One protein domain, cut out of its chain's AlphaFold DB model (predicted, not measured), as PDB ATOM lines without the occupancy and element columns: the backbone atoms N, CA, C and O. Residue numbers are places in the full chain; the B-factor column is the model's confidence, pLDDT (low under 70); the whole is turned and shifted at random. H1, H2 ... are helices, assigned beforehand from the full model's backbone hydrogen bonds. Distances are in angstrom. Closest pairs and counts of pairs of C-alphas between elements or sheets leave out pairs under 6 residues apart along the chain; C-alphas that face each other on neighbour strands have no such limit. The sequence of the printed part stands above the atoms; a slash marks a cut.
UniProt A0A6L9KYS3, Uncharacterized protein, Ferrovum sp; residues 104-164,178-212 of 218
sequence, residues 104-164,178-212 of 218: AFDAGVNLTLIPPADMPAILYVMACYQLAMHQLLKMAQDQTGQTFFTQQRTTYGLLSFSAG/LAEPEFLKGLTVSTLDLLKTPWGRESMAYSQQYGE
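Overview. This is residues 104 to 164 and 178 to 212 of the 218 residues of an uncharacterized protein of Ferrovum sp (UniProt A0A6L9KYS3). One long helix, H2, forms the core; H1 and H6 cross it on two different sides, and H3 sits across its last residues. H5 packs on H6, and H4 lies beyond, at the far margin, with no helix touching it. The printed part has 96 residues and six named helices, H1 to H6 in order, with no named strand; the class is all helix. The whole is only just compact, close to loose, with a radius of gyration of the C-alphas of 14.7 A, and flat, spanning 47 by 39 by 17 A.

Arrangement. H1, residues 104 to 111, touches residues 128 to 136 of the hub H2, residues 121 to 139, opposite ways at a steep tilt of 59 degrees; their closest C-alphas, of Gly 108 and Ala 132, are 4.1 A apart. H3, residues 148 to 156, touches residues 137 to 138 of H2, about perpendicular at 81 degrees, with the closest C-alphas, of Leu 137 and Phe 149, 5.8 A apart. H4, residues 182 to 185, touches no helix. H5, residues 189 to 194, touches residues 200 to 204 of H6, residues 198 to 210, only just about perpendicular at 71 degrees; the closest C-alphas, of Leu 194 and Gly 200, are 4.1 A apart. H6 touches H2 at a steep tilt of 42 degrees, opposite ways, the closest C-alphas, of Gln 130 and Trp 199, being 4.7 A apart. Helix packing is mostly crossed, no touching pair being at a shallow tilt. Every O i to N i+4 pair is within hydrogen-bond range in H1, H2, H3, H5 and H6; H4 is too short for one.

Along the chain. H1 begins at C-alpha 104 (-12.646, -83.684, 18.614) and is 10.5 A long. H2 measures 27.0 A, H3 12.2 A, H4 5.6 A and H5 9.1 A. H6, 18.9 A, ends at C-alpha 210 (-4.945, -71.910, 1.210).

Size, cuts and confidence. Residues 165 to 177 are not printed; C-alphas 164 and 178 are 12.5 A apart across this cut. No link printed whole is long. Residues 117 to 122, of which 121 to 122 belong to H2, stand free. pLDDT is under 70 at residues 163, 178 to 186 and 211 to 212.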
ATOM      1  N   ALA A 104     -13.749 -84.528  19.055       94.31
ATOM      2  CA  ALA A 104     -12.646 -83.684  18.614       94.31
ATOM      3  C   ALA A 104     -12.263 -83.954  17.152       94.31
ATOM      4  O   ALA A 104     -12.028 -83.010  16.399       94.31
ATOM      5  N   PHE A 105     -12.241 -85.225  16.748       92.88
ATOM      6  CA  PHE A 105     -12.000 -85.633  15.368       92.88
ATOM      7  C   PHE A 105     -13.062 -85.066  14.420       92.88
ATOM      8  O   PHE A 105     -12.708 -84.418  13.435       92.88
ATOM      9  N   ASP A 106     -14.347 -85.226  14.749       91.31
ATOM     10  CA  ASP A 106     -15.449 -84.685  13.946       91.31
ATOM     11  C   ASP A 106     -15.377 -83.161  13.857       91.31
ATOM     12  O   ASP A 106     -15.565 -82.589  12.783       91.31
ATOM     13  N   ALA A 107     -15.071 -82.483  14.965       91.62
ATOM     14  CA  ALA A 107     -14.873 -81.039  14.965       91.62
ATOM     15  C   ALA A 107     -13.707 -80.633  14.049       91.62
ATOM     16  O   ALA A 107     -13.845 -79.696  13.266       91.62
ATOM     17  N   GLY A 108     -12.581 -81.349  14.101       91.75
ATOM     18  CA  GLY A 108     -11.425 -81.094  13.244       91.75
ATOM     19  C   GLY A 108     -11.738 -81.269  11.761       91.75
ATOM     20  O   GLY A 108     -11.469 -80.365  10.976       91.75
ATOM     21  N   VAL A 109     -12.355 -82.388  11.372       90.62
ATOM     22  CA  VAL A 109     -12.698 -82.668   9.968       90.62
ATOM     23  C   VAL A 109     -13.718 -81.664   9.423       90.62
ATOM     24  O   VAL A 109     -13.551 -81.181   8.307       90.62
ATOM     25  N   ASN A 110     -14.738 -81.307  10.210       88.19
ATOM     26  CA  ASN A 110     -15.806 -80.404   9.764       88.19
ATOM     27  C   ASN A 110     -15.386 -78.928   9.701       88.19
ATOM     28  O   ASN A 110     -15.959 -78.166   8.927       88.19
ATOM     29  N   LEU A 111     -14.433 -78.505  10.538       88.00
ATOM     30  CA  LEU A 111     -13.983 -77.110  10.600       88.00
ATOM     31  C   LEU A 111     -12.741 -76.836   9.745       88.00
ATOM     32  O   LEU A 111     -12.458 -75.675   9.449       88.00
ATOM     33  N   THR A 112     -11.985 -77.868   9.361       88.31
ATOM     34  CA  THR A 112     -10.798 -77.689   8.516       88.31
ATOM     35  C   THR A 112     -11.212 -77.361   7.088       88.31
ATOM     36  O   THR A 112     -12.074 -78.020   6.508       88.31
ATOM     37  N   LEU A 113     -10.558 -76.358   6.497       84.44
ATOM     38  CA  LEU A 113     -10.780 -75.975   5.107       84.44
ATOM     39  C   LEU A 113     -10.507 -77.160   4.166       84.44
ATOM     40  O   LEU A 113      -9.425 -77.760   4.197       84.44
ATOM     41  N   ILE A 114     -11.488 -77.464   3.315       82.31
ATOM     42  CA  ILE A 114     -11.381 -78.514   2.300       82.31
ATOM     43  C   ILE A 114     -10.268 -78.129   1.311       82.31
ATOM     44  O   ILE A 114     -10.287 -77.013   0.783       82.31
ATOM     45  N   PRO A 115      -9.294 -79.019   1.056       77.12
ATOM     46  CA  PRO A 115      -8.170 -78.721   0.185       77.12
ATOM     47  C   PRO A 115      -8.598 -78.688  -1.294       77.12
ATOM     48  O   PRO A 115      -9.534 -79.394  -1.683       77.12
ATOM     49  N   PRO A 116      -7.884 -77.943  -2.156       76.38
ATOM     50  CA  PRO A 116      -7.972 -78.109  -3.606       76.38
ATOM     51  C   PRO A 116      -7.593 -79.537  -4.036       76.38
ATOM     52  O   PRO A 116      -6.792 -80.197  -3.374       76.38
ATOM     53  N   ALA A 117      -8.115 -79.998  -5.176       75.25
ATOM     54  CA  ALA A 117      -7.935 -81.378  -5.651       75.25
ATOM     55  C   ALA A 117      -6.466 -81.796  -5.876       75.25
ATOM     56  O   ALA A 117      -6.141 -82.973  -5.742       75.25
ATOM     57  N   ASP A 118      -5.579 -80.842  -6.171       77.19
ATOM     58  CA  ASP A 118      -4.167 -81.098  -6.494       77.19
ATOM     59  C   ASP A 118      -3.249 -81.122  -5.258       77.19
ATOM     60  O   ASP A 118      -2.026 -81.249  -5.365       77.19
ATOM     61  N   MET A 119      -3.818 -80.969  -4.063       77.62
ATOM     62  CA  MET A 119      -3.058 -80.886  -2.826       77.62
ATOM     63  C   MET A 119      -2.649 -82.274  -2.302       77.62
ATOM     64  O   MET A 119      -3.462 -83.201  -2.295       77.62
ATOM     65  N   PRO A 120      -1.423 -82.433  -1.763       84.81
ATOM     66  CA  PRO A 120      -1.048 -83.653  -1.058       84.81
ATOM     67  C   PRO A 120      -1.993 -83.933   0.120       84.81
ATOM     68  O   PRO A 120      -2.050 -83.151   1.072       84.81
ATOM     69  N   ALA A 121      -2.678 -85.081   0.093       84.44
ATOM     70  CA  ALA A 121      -3.671 -85.466   1.105       84.44
ATOM     71  C   ALA A 121      -3.135 -85.396   2.547       84.44
ATOM     72  O   ALA A 121      -3.852 -84.995   3.461       84.44
ATOM     73  N   ILE A 122      -1.847 -85.698   2.738       87.12
ATOM     74  CA  ILE A 122      -1.181 -85.647   4.044       87.12
ATOM     75  C   ILE A 122      -1.290 -84.283   4.727       87.12
ATOM     76  O   ILE A 122      -1.459 -84.216   5.941       87.12
ATOM     77  N   LEU A 123      -1.204 -83.190   3.968       87.88
ATOM     78  CA  LEU A 123      -1.232 -81.845   4.533       87.88
ATOM     79  C   LEU A 123      -2.622 -81.522   5.093       87.88
ATOM     80  O   LEU A 123      -2.728 -80.952   6.175       87.88
ATOM     81  N   TYR A 124      -3.678 -81.959   4.401       88.38
ATOM     82  CA  TYR A 124      -5.051 -81.845   4.891       88.38
ATOM     83  C   TYR A 124      -5.302 -82.723   6.120       88.38
ATOM     84  O   TYR A 124      -5.867 -82.251   7.106       88.38
ATOM     85  N   VAL A 125      -4.844 -83.979   6.099       90.69
ATOM     86  CA  VAL A 125      -4.966 -84.893   7.247       90.69
ATOM     87  C   VAL A 125      -4.301 -84.295   8.481       90.69
ATOM     88  O   VAL A 125      -4.907 -84.249   9.552       90.69
ATOM     89  N   MET A 126      -3.076 -83.793   8.326       90.56
ATOM     90  CA  MET A 126      -2.360 -83.159   9.424       90.56
ATOM     91  C   MET A 126      -3.098 -81.918   9.921       90.56
ATOM     92  O   MET A 126      -3.270 -81.784  11.126       90.56
ATOM     93  N   ALA A 127      -3.605 -81.054   9.037       90.81
ATOM     94  CA  ALA A 127      -4.393 -79.894   9.450       90.81
ATOM     95  C   ALA A 127      -5.641 -80.290  10.261       90.81
ATOM     96  O   ALA A 127      -5.891 -79.702  11.316       90.81
ATOM     97  N   CYS A 128      -6.352 -81.343   9.836       92.62
ATOM     98  CA  CYS A 128      -7.491 -81.891  10.575       92.62
ATOM     99  C   CYS A 128      -7.085 -82.363  11.973       92.62
ATOM    100  O   CYS A 128      -7.766 -82.048  12.946       92.62
ATOM    101  N   TYR A 129      -5.975 -83.096  12.093       94.88
ATOM    102  CA  TYR A 129      -5.517 -83.644  13.376       94.88
ATOM    103  C   TYR A 129      -5.015 -82.554  14.322       94.88
ATOM    104  O   TYR A 129      -5.289 -82.602  15.519       94.88
ATOM    105  N   GLN A 130      -4.336 -81.540  13.790       94.75
ATOM    106  CA  GLN A 130      -3.876 -80.375  14.544       94.75
ATOM    107  C   GLN A 130      -5.071 -79.577  15.092       94.75
ATOM    108  O   GLN A 130      -5.124 -79.252  16.282       94.75
ATOM    109  N   LEU A 131      -6.089 -79.330  14.260       93.50
ATOM    110  CA  LEU A 131      -7.307 -78.654  14.702       93.50
ATOM    111  C   LEU A 131      -8.088 -79.498  15.716       93.50
ATOM    112  O   LEU A 131      -8.495 -78.985  16.759       93.50
ATOM    113  N   ALA A 132      -8.253 -80.794  15.452       95.81
ATOM    114  CA  ALA A 132      -8.908 -81.727  16.363       95.81
ATOM    115  C   ALA A 132      -8.203 -81.769  17.727       95.81
ATOM    116  O   ALA A 132      -8.859 -81.697  18.762       95.81
ATOM    117  N   MET A 133      -6.869 -81.797  17.756       96.06
ATOM    118  CA  MET A 133      -6.090 -81.769  18.996       96.06
ATOM    119  C   MET A 133      -6.318 -80.477  19.791       96.06
ATOM    120  O   MET A 133      -6.535 -80.524  21.002       96.06
ATOM    121  N   HIS A 134      -6.349 -79.320  19.126       95.19
ATOM    122  CA  HIS A 134      -6.694 -78.061  19.790       95.19
ATOM    123  C   HIS A 134      -8.099 -78.103  20.416       95.19
ATOM    124  O   HIS A 134      -8.280 -77.712  21.572       95.19
ATOM    125  N   GLN A 135      -9.092 -78.619  19.687       94.38
ATOM    126  CA  GLN A 135     -10.459 -78.760  20.201       94.38
ATOM    127  C   GLN A 135     -10.539 -79.757  21.365       94.38
ATOM    128  O   GLN A 135     -11.251 -79.514  22.344       94.38
ATOM    129  N   LEU A 136      -9.769 -80.844  21.301       95.62
ATOM    130  CA  LEU A 136      -9.687 -81.843  22.361       95.62
ATOM    131  C   LEU A 136      -9.228 -81.215  23.680       95.62
ATOM    132  O   LEU A 136      -9.891 -81.393  24.697       95.62
ATOM    133  N   LEU A 137      -8.148 -80.424  23.661       95.00
ATOM    134  CA  LEU A 137      -7.628 -79.763  24.865       95.00
ATOM    135  C   LEU A 137      -8.648 -78.816  25.516       95.00
ATOM    136  O   LEU A 137      -8.661 -78.642  26.739       95.00
ATOM    137  N   LYS A 138      -9.531 -78.219  24.715       92.25
ATOM    138  CA  LYS A 138     -10.580 -77.321  25.205       92.25
ATOM    139  C   LYS A 138     -11.719 -78.068  25.883       92.25
ATOM    140  O   LYS A 138     -12.174 -77.627  26.933       92.25
ATOM    141  N   MET A 139     -12.174 -79.172  25.293       90.88
ATOM    142  CA  MET A 139     -13.434 -79.812  25.687       90.88
ATOM    143  C   MET A 139     -13.269 -81.052  26.562       90.88
ATOM    144  O   MET A 139     -14.137 -81.316  27.397       90.88
ATOM    145  N   ALA A 140     -12.184 -81.811  26.392       92.69
ATOM    146  CA  ALA A 140     -11.981 -83.048  27.135       92.69
ATOM    147  C   ALA A 140     -11.864 -82.778  28.638       92.69
ATOM    148  O   ALA A 140     -11.144 -81.877  29.079       92.69
ATOM    149  N   GLN A 141     -12.592 -83.559  29.430       90.44
ATOM    150  CA  GLN A 141     -12.522 -83.505  30.886       90.44
ATOM    151  C   GLN A 141     -11.501 -84.523  31.388       90.44
ATOM    152  O   GLN A 141     -11.388 -85.614  30.826       90.44
ATOM    153  N   ASP A 142     -10.781 -84.158  32.445       89.50
ATOM    154  CA  ASP A 142      -9.862 -85.074  33.118       89.50
ATOM    155  C   ASP A 142     -10.628 -86.241  33.744       89.50
ATOM    156  O   ASP A 142     -11.753 -86.083  34.233       89.50
ATOM    157  N   GLN A 143     -10.006 -87.419  33.753       88.31
ATOM    158  CA  GLN A 143     -10.533 -88.544  34.525       88.31
ATOM    159  C   GLN A 143     -10.265 -88.339  36.021       88.31
ATOM    160  O   GLN A 143      -9.393 -87.568  36.425       88.31
ATOM    161  N   THR A 144     -11.002 -89.045  36.879       87.31
ATOM    162  CA  THR A 144     -10.818 -88.952  38.333       87.31
ATOM    163  C   THR A 144      -9.365 -89.229  38.729       87.31
ATOM    164  O   THR A 144      -8.830 -90.298  38.444       87.31
ATOM    165  N   GLY A 145      -8.741 -88.278  39.428       87.81
ATOM    166  CA  GLY A 145      -7.346 -88.372  39.869       87.81
ATOM    167  C   GLY A 145      -6.316 -87.885  38.847       87.81
ATOM    168  O   GLY A 145      -5.134 -87.842  39.177       87.81
ATOM    169  N   GLN A 146      -6.753 -87.476  37.656       91.19
ATOM    170  CA  GLN A 146      -5.912 -86.867  36.633       91.19
ATOM    171  C   GLN A 146      -6.158 -85.365  36.513       91.19
ATOM    172  O   GLN A 146      -7.140 -84.825  37.021       91.19
ATOM    173  N   THR A 147      -5.209 -84.669  35.888       94.31
ATOM    174  CA  THR A 147      -5.238 -83.203  35.747       94.31
ATOM    175  C   THR A 147      -4.610 -82.714  34.441       94.31
ATOM    176  O   THR A 147      -4.349 -81.519  34.311       94.31
ATOM    177  N   PHE A 148      -4.326 -83.600  33.481       94.69
ATOM    178  CA  PHE A 148      -3.626 -83.233  32.252       94.69
ATOM    179  C   PHE A 148      -4.349 -82.125  31.477       94.69
ATOM    180  O   PHE A 148      -3.756 -81.083  31.210       94.69
ATOM    181  N   PHE A 149      -5.626 -82.303  31.138       94.69
ATOM    182  CA  PHE A 149      -6.389 -81.339  30.351       94.69
ATOM    183  C   PHE A 149      -6.594 -80.026  31.102       94.69
ATOM    184  O   PHE A 149      -6.480 -78.954  30.508       94.69
ATOM    185  N   THR A 150      -6.834 -80.075  32.412       94.50
ATOM    186  CA  THR A 150      -6.916 -78.864  33.240       94.50
ATOM    187  C   THR A 150      -5.584 -78.115  33.285       94.50
ATOM    188  O   THR A 150      -5.571 -76.887  33.153       94.50
ATOM    189  N   GLN A 151      -4.458 -78.827  33.384       94.88
ATOM    190  CA  GLN A 151      -3.128 -78.224  33.293       94.88
ATOM    191  C   GLN A 151      -2.896 -77.607  31.913       94.88
ATOM    192  O   GLN A 151      -2.551 -76.434  31.848       94.88
ATOM    193  N   GLN A 152      -3.178 -78.320  30.818       94.62
ATOM    194  CA  GLN A 152      -3.020 -77.789  29.458       94.62
ATOM    195  C   GLN A 152      -3.879 -76.541  29.220       94.62
ATOM    196  O   GLN A 152      -3.392 -75.548  28.674       94.62
ATOM    197  N   ARG A 153      -5.139 -76.542  29.678       94.50
ATOM    198  CA  ARG A 153      -6.000 -75.352  29.600       94.50
ATOM    199  C   ARG A 153      -5.419 -74.178  30.371       94.50
ATOM    200  O   ARG A 153      -5.454 -73.059  29.871       94.50
ATOM    201  N   THR A 154      -4.855 -74.427  31.548       94.31
ATOM    202  CA  THR A 154      -4.218 -73.384  32.361       94.31
ATOM    203  C   THR A 154      -2.946 -72.863  31.693       94.31
ATOM    204  O   THR A 154      -2.778 -71.654  31.558       94.31
ATOM    205  N   THR A 155      -2.080 -73.757  31.212       94.44
ATOM    206  CA  THR A 155      -0.799 -73.429  30.573       94.44
ATOM    207  C   THR A 155      -0.979 -72.585  29.318       94.44
ATOM    208  O   THR A 155      -0.264 -71.604  29.134       94.44
ATOM    209  N   TYR A 156      -1.941 -72.937  28.466       93.38
ATOM    210  CA  TYR A 156      -2.216 -72.193  27.237       93.38
ATOM    211  C   TYR A 156      -3.251 -71.078  27.418       93.38
ATOM    212  O   TYR A 156      -3.549 -70.366  26.463       93.38
ATOM    213  N   GLY A 157      -3.826 -70.918  28.614       92.12
ATOM    214  CA  GLY A 157      -4.924 -69.981  28.842       92.12
ATOM    215  C   GLY A 157      -6.122 -70.263  27.931       92.12
ATOM    216  O   GLY A 157      -6.730 -69.340  27.395       92.12
ATOM    217  N   LEU A 158      -6.445 -71.531  27.681       89.81
ATOM    218  CA  LEU A 158      -7.627 -71.902  26.903       89.81
ATOM    219  C   LEU A 158      -8.893 -71.547  27.683       89.81
ATOM    220  O   LEU A 158      -8.914 -71.629  28.909       89.81
ATOM    221  N   LEU A 159      -9.955 -71.160  26.967       83.50
ATOM    222  CA  LEU A 159     -11.239 -70.715  27.541       83.50
ATOM    223  C   LEU A 159     -11.163 -69.440  28.403       83.50
ATOM    224  O   LEU A 159     -12.184 -68.982  28.911       83.50
ATOM    225  N   SER A 160      -9.982 -68.836  28.550       85.06
ATOM    226  CA  SER A 160      -9.836 -67.504  29.126       85.06
ATOM    227  C   SER A 160     -10.064 -66.431  28.063       85.06
ATOM    228  O   SER A 160      -9.905 -66.663  26.857       85.06
ATOM    229  N   PHE A 161     -10.411 -65.226  28.520       79.12
ATOM    230  CA  PHE A 161     -10.517 -64.068  27.645       79.12
ATOM    231  C   PHE A 161      -9.193 -63.843  26.903       79.12
ATOM    232  O   PHE A 161      -8.148 -63.646  27.520       79.12
ATOM    233  N   SER A 162      -9.251 -63.877  25.572       78.75
ATOM    234  CA  SER A 162      -8.150 -63.447  24.717       78.75
ATOM    235  C   SER A 162      -8.471 -62.046  24.232       78.75
ATOM    236  O   SER A 162      -9.362 -61.873  23.398       78.75
ATOM    237  N   ALA A 163      -7.765 -61.050  24.761       69.06
ATOM    238  CA  ALA A 163      -7.820 -59.716  24.190       69.06
ATOM    239  C   ALA A 163      -7.270 -59.778  22.759       69.06
ATOM    240  O   ALA A 163      -6.247 -60.424  22.513       69.06
ATOM    241  N   GLY A 164      -7.955 -59.125  21.821       70.31
ATOM    242  CA  GLY A 164      -7.348 -58.814  20.533       70.31
ATOM    243  C   GLY A 164      -6.145 -57.877  20.716       70.31
ATOM    244  O   GLY A 164      -5.922 -57.360  21.818       70.31
ATOM    245  N   LEU A 178       0.821 -49.223  18.358       60.41
ATOM    246  CA  LEU A 178       1.433 -50.361  17.676       60.41
ATOM    247  C   LEU A 178       0.891 -50.448  16.248       60.41
ATOM    248  O   LEU A 178      -0.312 -50.351  16.017       60.41
ATOM    249  N   ALA A 179       1.790 -50.631  15.280       61.16
ATOM    250  CA  ALA A 179       1.395 -50.952  13.918       61.16
ATOM    251  C   ALA A 179       0.914 -52.408  13.878       61.16
ATOM    252  O   ALA A 179       1.705 -53.332  14.064       61.16
ATOM    253  N   GLU A 180      -0.383 -52.606  13.660       61.25
ATOM    254  CA  GLU A 180      -0.977 -53.936  13.570       61.25
ATOM    255  C   GLU A 180      -1.070 -54.400  12.113       61.25
ATOM    256  O   GLU A 180      -1.621 -53.679  11.276       61.25
ATOM    257  N   PRO A 181      -0.584 -55.611  11.796       64.31
ATOM    258  CA  PRO A 181      -0.905 -56.282  10.543       64.31
ATOM    259  C   PRO A 181      -2.425 -56.362  10.324       64.31
ATOM    260  O   PRO A 181      -3.150 -56.829  11.201       64.31
ATOM    261  N   GLU A 182      -2.910 -55.958   9.145       65.94
ATOM    262  CA  GLU A 182      -4.352 -55.891   8.827       65.94
ATOM    263  C   GLU A 182      -5.100 -57.217   9.052       65.94
ATOM    264  O   GLU A 182      -6.257 -57.211   9.470       65.94
ATOM    265  N   PHE A 183      -4.439 -58.366   8.878       66.00
ATOM    266  CA  PHE A 183      -5.071 -59.669   9.112       66.00
ATOM    267  C   PHE A 183      -5.488 -59.887  10.577       66.00
ATOM    268  O   PHE A 183      -6.451 -60.607  10.831       66.00
ATOM    269  N   LEU A 184      -4.803 -59.261  11.545       65.12
ATOM    270  CA  LEU A 184      -5.127 -59.415  12.965       65.12
ATOM    271  C   LEU A 184      -6.425 -58.695  13.356       65.12
ATOM    272  O   LEU A 184      -7.094 -59.127  14.293       65.12
ATOM    273  N   LYS A 185      -6.816 -57.647  12.617       64.06
ATOM    274  CA  LYS A 185      -8.048 -56.879  12.868       64.06
ATOM    275  C   LYS A 185      -9.315 -57.652  12.505       64.06
ATOM    276  O   LYS A 185     -10.370 -57.408  13.083       64.06
ATOM    277  N   GLY A 186      -9.213 -58.579  11.553       69.75
ATOM    278  CA  GLY A 186     -10.323 -59.420  11.100       69.75
ATOM    279  C   GLY A 186     -10.480 -60.735  11.865       69.75
ATOM    280  O   GLY A 186     -11.402 -61.498  11.568       69.75
ATOM    281  N   LEU A 187      -9.598 -61.046  12.823       73.31
ATOM    282  CA  LEU A 187      -9.652 -62.327  13.524       73.31
ATOM    283  C   LEU A 187     -10.854 -62.397  14.465       73.31
ATOM    284  O   LEU A 187     -11.027 -61.581  15.369       73.31
ATOM    285  N   THR A 188     -11.665 -63.437  14.291       78.44
ATOM    286  CA  THR A 188     -12.736 -63.751  15.239       78.44
ATOM    287  C   THR A 188     -12.146 -64.200  16.578       78.44
ATOM    288  O   THR A 188     -11.031 -64.724  16.637       78.44
ATOM    289  N   VAL A 189     -12.920 -64.089  17.662       77.25
ATOM    290  CA  VAL A 189     -12.522 -64.594  18.992       77.25
ATOM    291  C   VAL A 189     -12.141 -66.080  18.943       77.25
ATOM    292  O   VAL A 189     -11.212 -66.506  19.625       77.25
ATOM    293  N   SER A 190     -12.801 -66.864  18.085       77.06
ATOM    294  CA  SER A 190     -12.455 -68.272  17.876       77.06
ATOM    295  C   SER A 190     -11.087 -68.449  17.212       77.06
ATOM    296  O   SER A 190     -10.375 -69.395  17.532       77.06
ATOM    297  N   THR A 191     -10.703 -67.560  16.296       77.19
ATOM    298  CA  THR A 191      -9.394 -67.613  15.629       77.19
ATOM    299  C   THR A 191      -8.275 -67.113  16.544       77.19
ATOM    300  O   THR A 191      -7.177 -67.660  16.521       77.19
ATOM    301  N   LEU A 192      -8.558 -66.136  17.412       83.44
ATOM    302  CA  LEU A 192      -7.624 -65.710  18.460       83.44
ATOM    303  C   LEU A 192      -7.312 -66.844  19.449       83.44
ATOM    304  O   LEU A 192      -6.198 -66.932  19.955       83.44
ATOM    305  N   ASP A 193      -8.264 -67.743  19.697       86.81
ATOM    306  CA  ASP A 193      -8.048 -68.911  20.555       86.81
ATOM    307  C   ASP A 193      -7.103 -69.948  19.914       86.81
ATOM    308  O   ASP A 193      -6.252 -70.514  20.602       86.81
ATOM    309  N   LEU A 194      -7.153 -70.123  18.584       87.81
ATOM    310  CA  LEU A 194      -6.239 -71.016  17.853       87.81
ATOM    311  C   LEU A 194      -4.767 -70.613  18.030       87.81
ATOM    312  O   LEU A 194      -3.897 -71.479  18.135       87.81
ATOM    313  N   LEU A 195      -4.484 -69.312  18.156       88.44
ATOM    314  CA  LEU A 195      -3.129 -68.791  18.360       88.44
ATOM    315  C   LEU A 195      -2.474 -69.248  19.672       88.44
ATOM    316  O   LEU A 195      -1.245 -69.230  19.781       88.44
ATOM    317  N   LYS A 196      -3.259 -69.672  20.668       90.69
ATOM    318  CA  LYS A 196      -2.754 -70.011  22.007       90.69
ATOM    319  C   LYS A 196      -1.964 -71.316  22.046       90.69
ATOM    320  O   LYS A 196      -1.036 -71.458  22.838       90.69
ATOM    321  N   THR A 197      -2.292 -72.269  21.177       93.94
ATOM    322  CA  THR A 197      -1.663 -73.602  21.175       93.94
ATOM    323  C   THR A 197      -0.753 -73.791  19.964       93.94
ATOM    324  O   THR A 197      -0.986 -73.159  18.934       93.94
ATOM    325  N   PRO A 198       0.276 -74.652  20.034       94.00
ATOM    326  CA  PRO A 198       1.055 -75.028  18.853       94.00
ATOM    327  C   PRO A 198       0.170 -75.623  17.746       94.00
ATOM    328  O   PRO A 198       0.224 -75.169  16.610       94.00
ATOM    329  N   TRP A 199      -0.734 -76.542  18.100       94.56
ATOM    330  CA  TRP A 199      -1.610 -77.219  17.137       94.56
ATOM    331  C   TRP A 199      -2.618 -76.278  16.454       94.56
ATOM    332  O   TRP A 199      -2.847 -76.330  15.243       94.56
ATOM    333  N   GLY A 200      -3.189 -75.344  17.216       90.69
ATOM    334  CA  GLY A 200      -4.062 -74.305  16.669       90.69
ATOM    335  C   GLY A 200      -3.318 -73.350  15.725       90.69
ATOM    336  O   GLY A 200      -3.861 -72.968  14.692       90.69
ATOM    337  N   ARG A 201      -2.046 -73.032  16.007       90.94
ATOM    338  CA  ARG A 201      -1.213 -72.212  15.114       90.94
ATOM    339  C   ARG A 201      -0.899 -72.918  13.799       90.94
ATOM    340  O   ARG A 201      -1.026 -72.289  12.756       90.94
ATOM    341  N   GLU A 202      -0.571 -74.207  13.832       90.44
ATOM    342  CA  GLU A 202      -0.321 -74.998  12.617       90.44
ATOM    343  C   GLU A 202      -1.580 -75.136  11.745       90.44
ATOM    344  O   GLU A 202      -1.525 -74.957  10.527       90.44
ATOM    345  N   SER A 203      -2.751 -75.372  12.350       88.50
ATOM    346  CA  SER A 203      -4.014 -75.420  11.590       88.50
ATOM    347  C   SER A 203      -4.413 -74.052  11.012       88.50
ATOM    348  O   SER A 203      -4.959 -73.972   9.907       88.50
ATOM    349  N   MET A 204      -4.086 -72.957  11.703       86.81
ATOM    350  CA  MET A 204      -4.279 -71.605  11.181       86.81
ATOM    351  C   MET A 204      -3.291 -71.280  10.054       86.81
ATOM    352  O   MET A 204      -3.699 -70.683   9.062       86.81
ATOM    353  N   ALA A 205      -2.028 -71.703  10.161       86.38
ATOM    354  CA  ALA A 205      -1.033 -71.536   9.101       86.38
ATOM    355  C   ALA A 205      -1.478 -72.243   7.813       86.38
ATOM    356  O   ALA A 205      -1.454 -71.641   6.742       86.38
ATOM    357  N   TYR A 206      -1.992 -73.472   7.934       85.81
ATOM    358  CA  TYR A 206      -2.651 -74.172   6.832       85.81
ATOM    359  C   TYR A 206      -3.810 -73.348   6.254       85.81
ATOM    360  O   TYR A 206      -3.862 -73.089   5.055       85.81
ATOM    361  N   SER A 207      -4.721 -72.877   7.107       82.38
ATOM    362  CA  SER A 207      -5.889 -72.113   6.656       82.38
ATOM    363  C   SER A 207      -5.499 -70.818   5.939       82.38
ATOM    364  O   SER A 207      -6.162 -70.434   4.988       82.38
ATOM    365  N   GLN A 208      -4.413 -70.159   6.347       80.06
ATOM    366  CA  GLN A 208      -3.907 -68.952   5.687       80.06
ATOM    367  C   GLN A 208      -3.189 -69.260   4.371       80.06
ATOM    368  O   GLN A 208      -3.345 -68.515   3.410       80.06
ATOM    369  N   GLN A 209      -2.450 -70.371   4.294       78.81
ATOM    370  CA  GLN A 209      -1.758 -70.780   3.070       78.81
ATOM    371  C   GLN A 209      -2.732 -71.059   1.911       78.81
ATOM    372  O   GLN A 209      -2.373 -70.858   0.752       78.81
ATOM    373  N   TYR A 210      -3.956 -71.502   2.218       71.56
ATOM    374  CA  TYR A 210      -4.945 -71.910   1.210       71.56
ATOM    375  C   TYR A 210      -6.250 -71.093   1.231       71.56
ATOM    376  O   TYR A 210      -7.077 -71.244   0.335       71.56
ATOM    377  N   GLY A 211      -6.441 -70.215   2.219       62.50
ATOM    378  CA  GLY A 211      -7.658 -69.419   2.418       62.50
ATOM    379  C   GLY A 211      -7.819 -68.228   1.472       62.50
ATOM    380  O   GLY A 211      -8.918 -67.692   1.368       62.50
ATOM    381  N   GLU A 212      -6.771 -67.846   0.737       51.34
ATOM    382  CA  GLU A 212      -6.779 -66.708  -0.197       51.34
ATOM    383  C   GLU A 212      -6.793 -67.130  -1.683       51.34
ATOM    384  O   GLU A 212      -6.208 -66.467  -2.531       51.34
TER     385      GLU A 212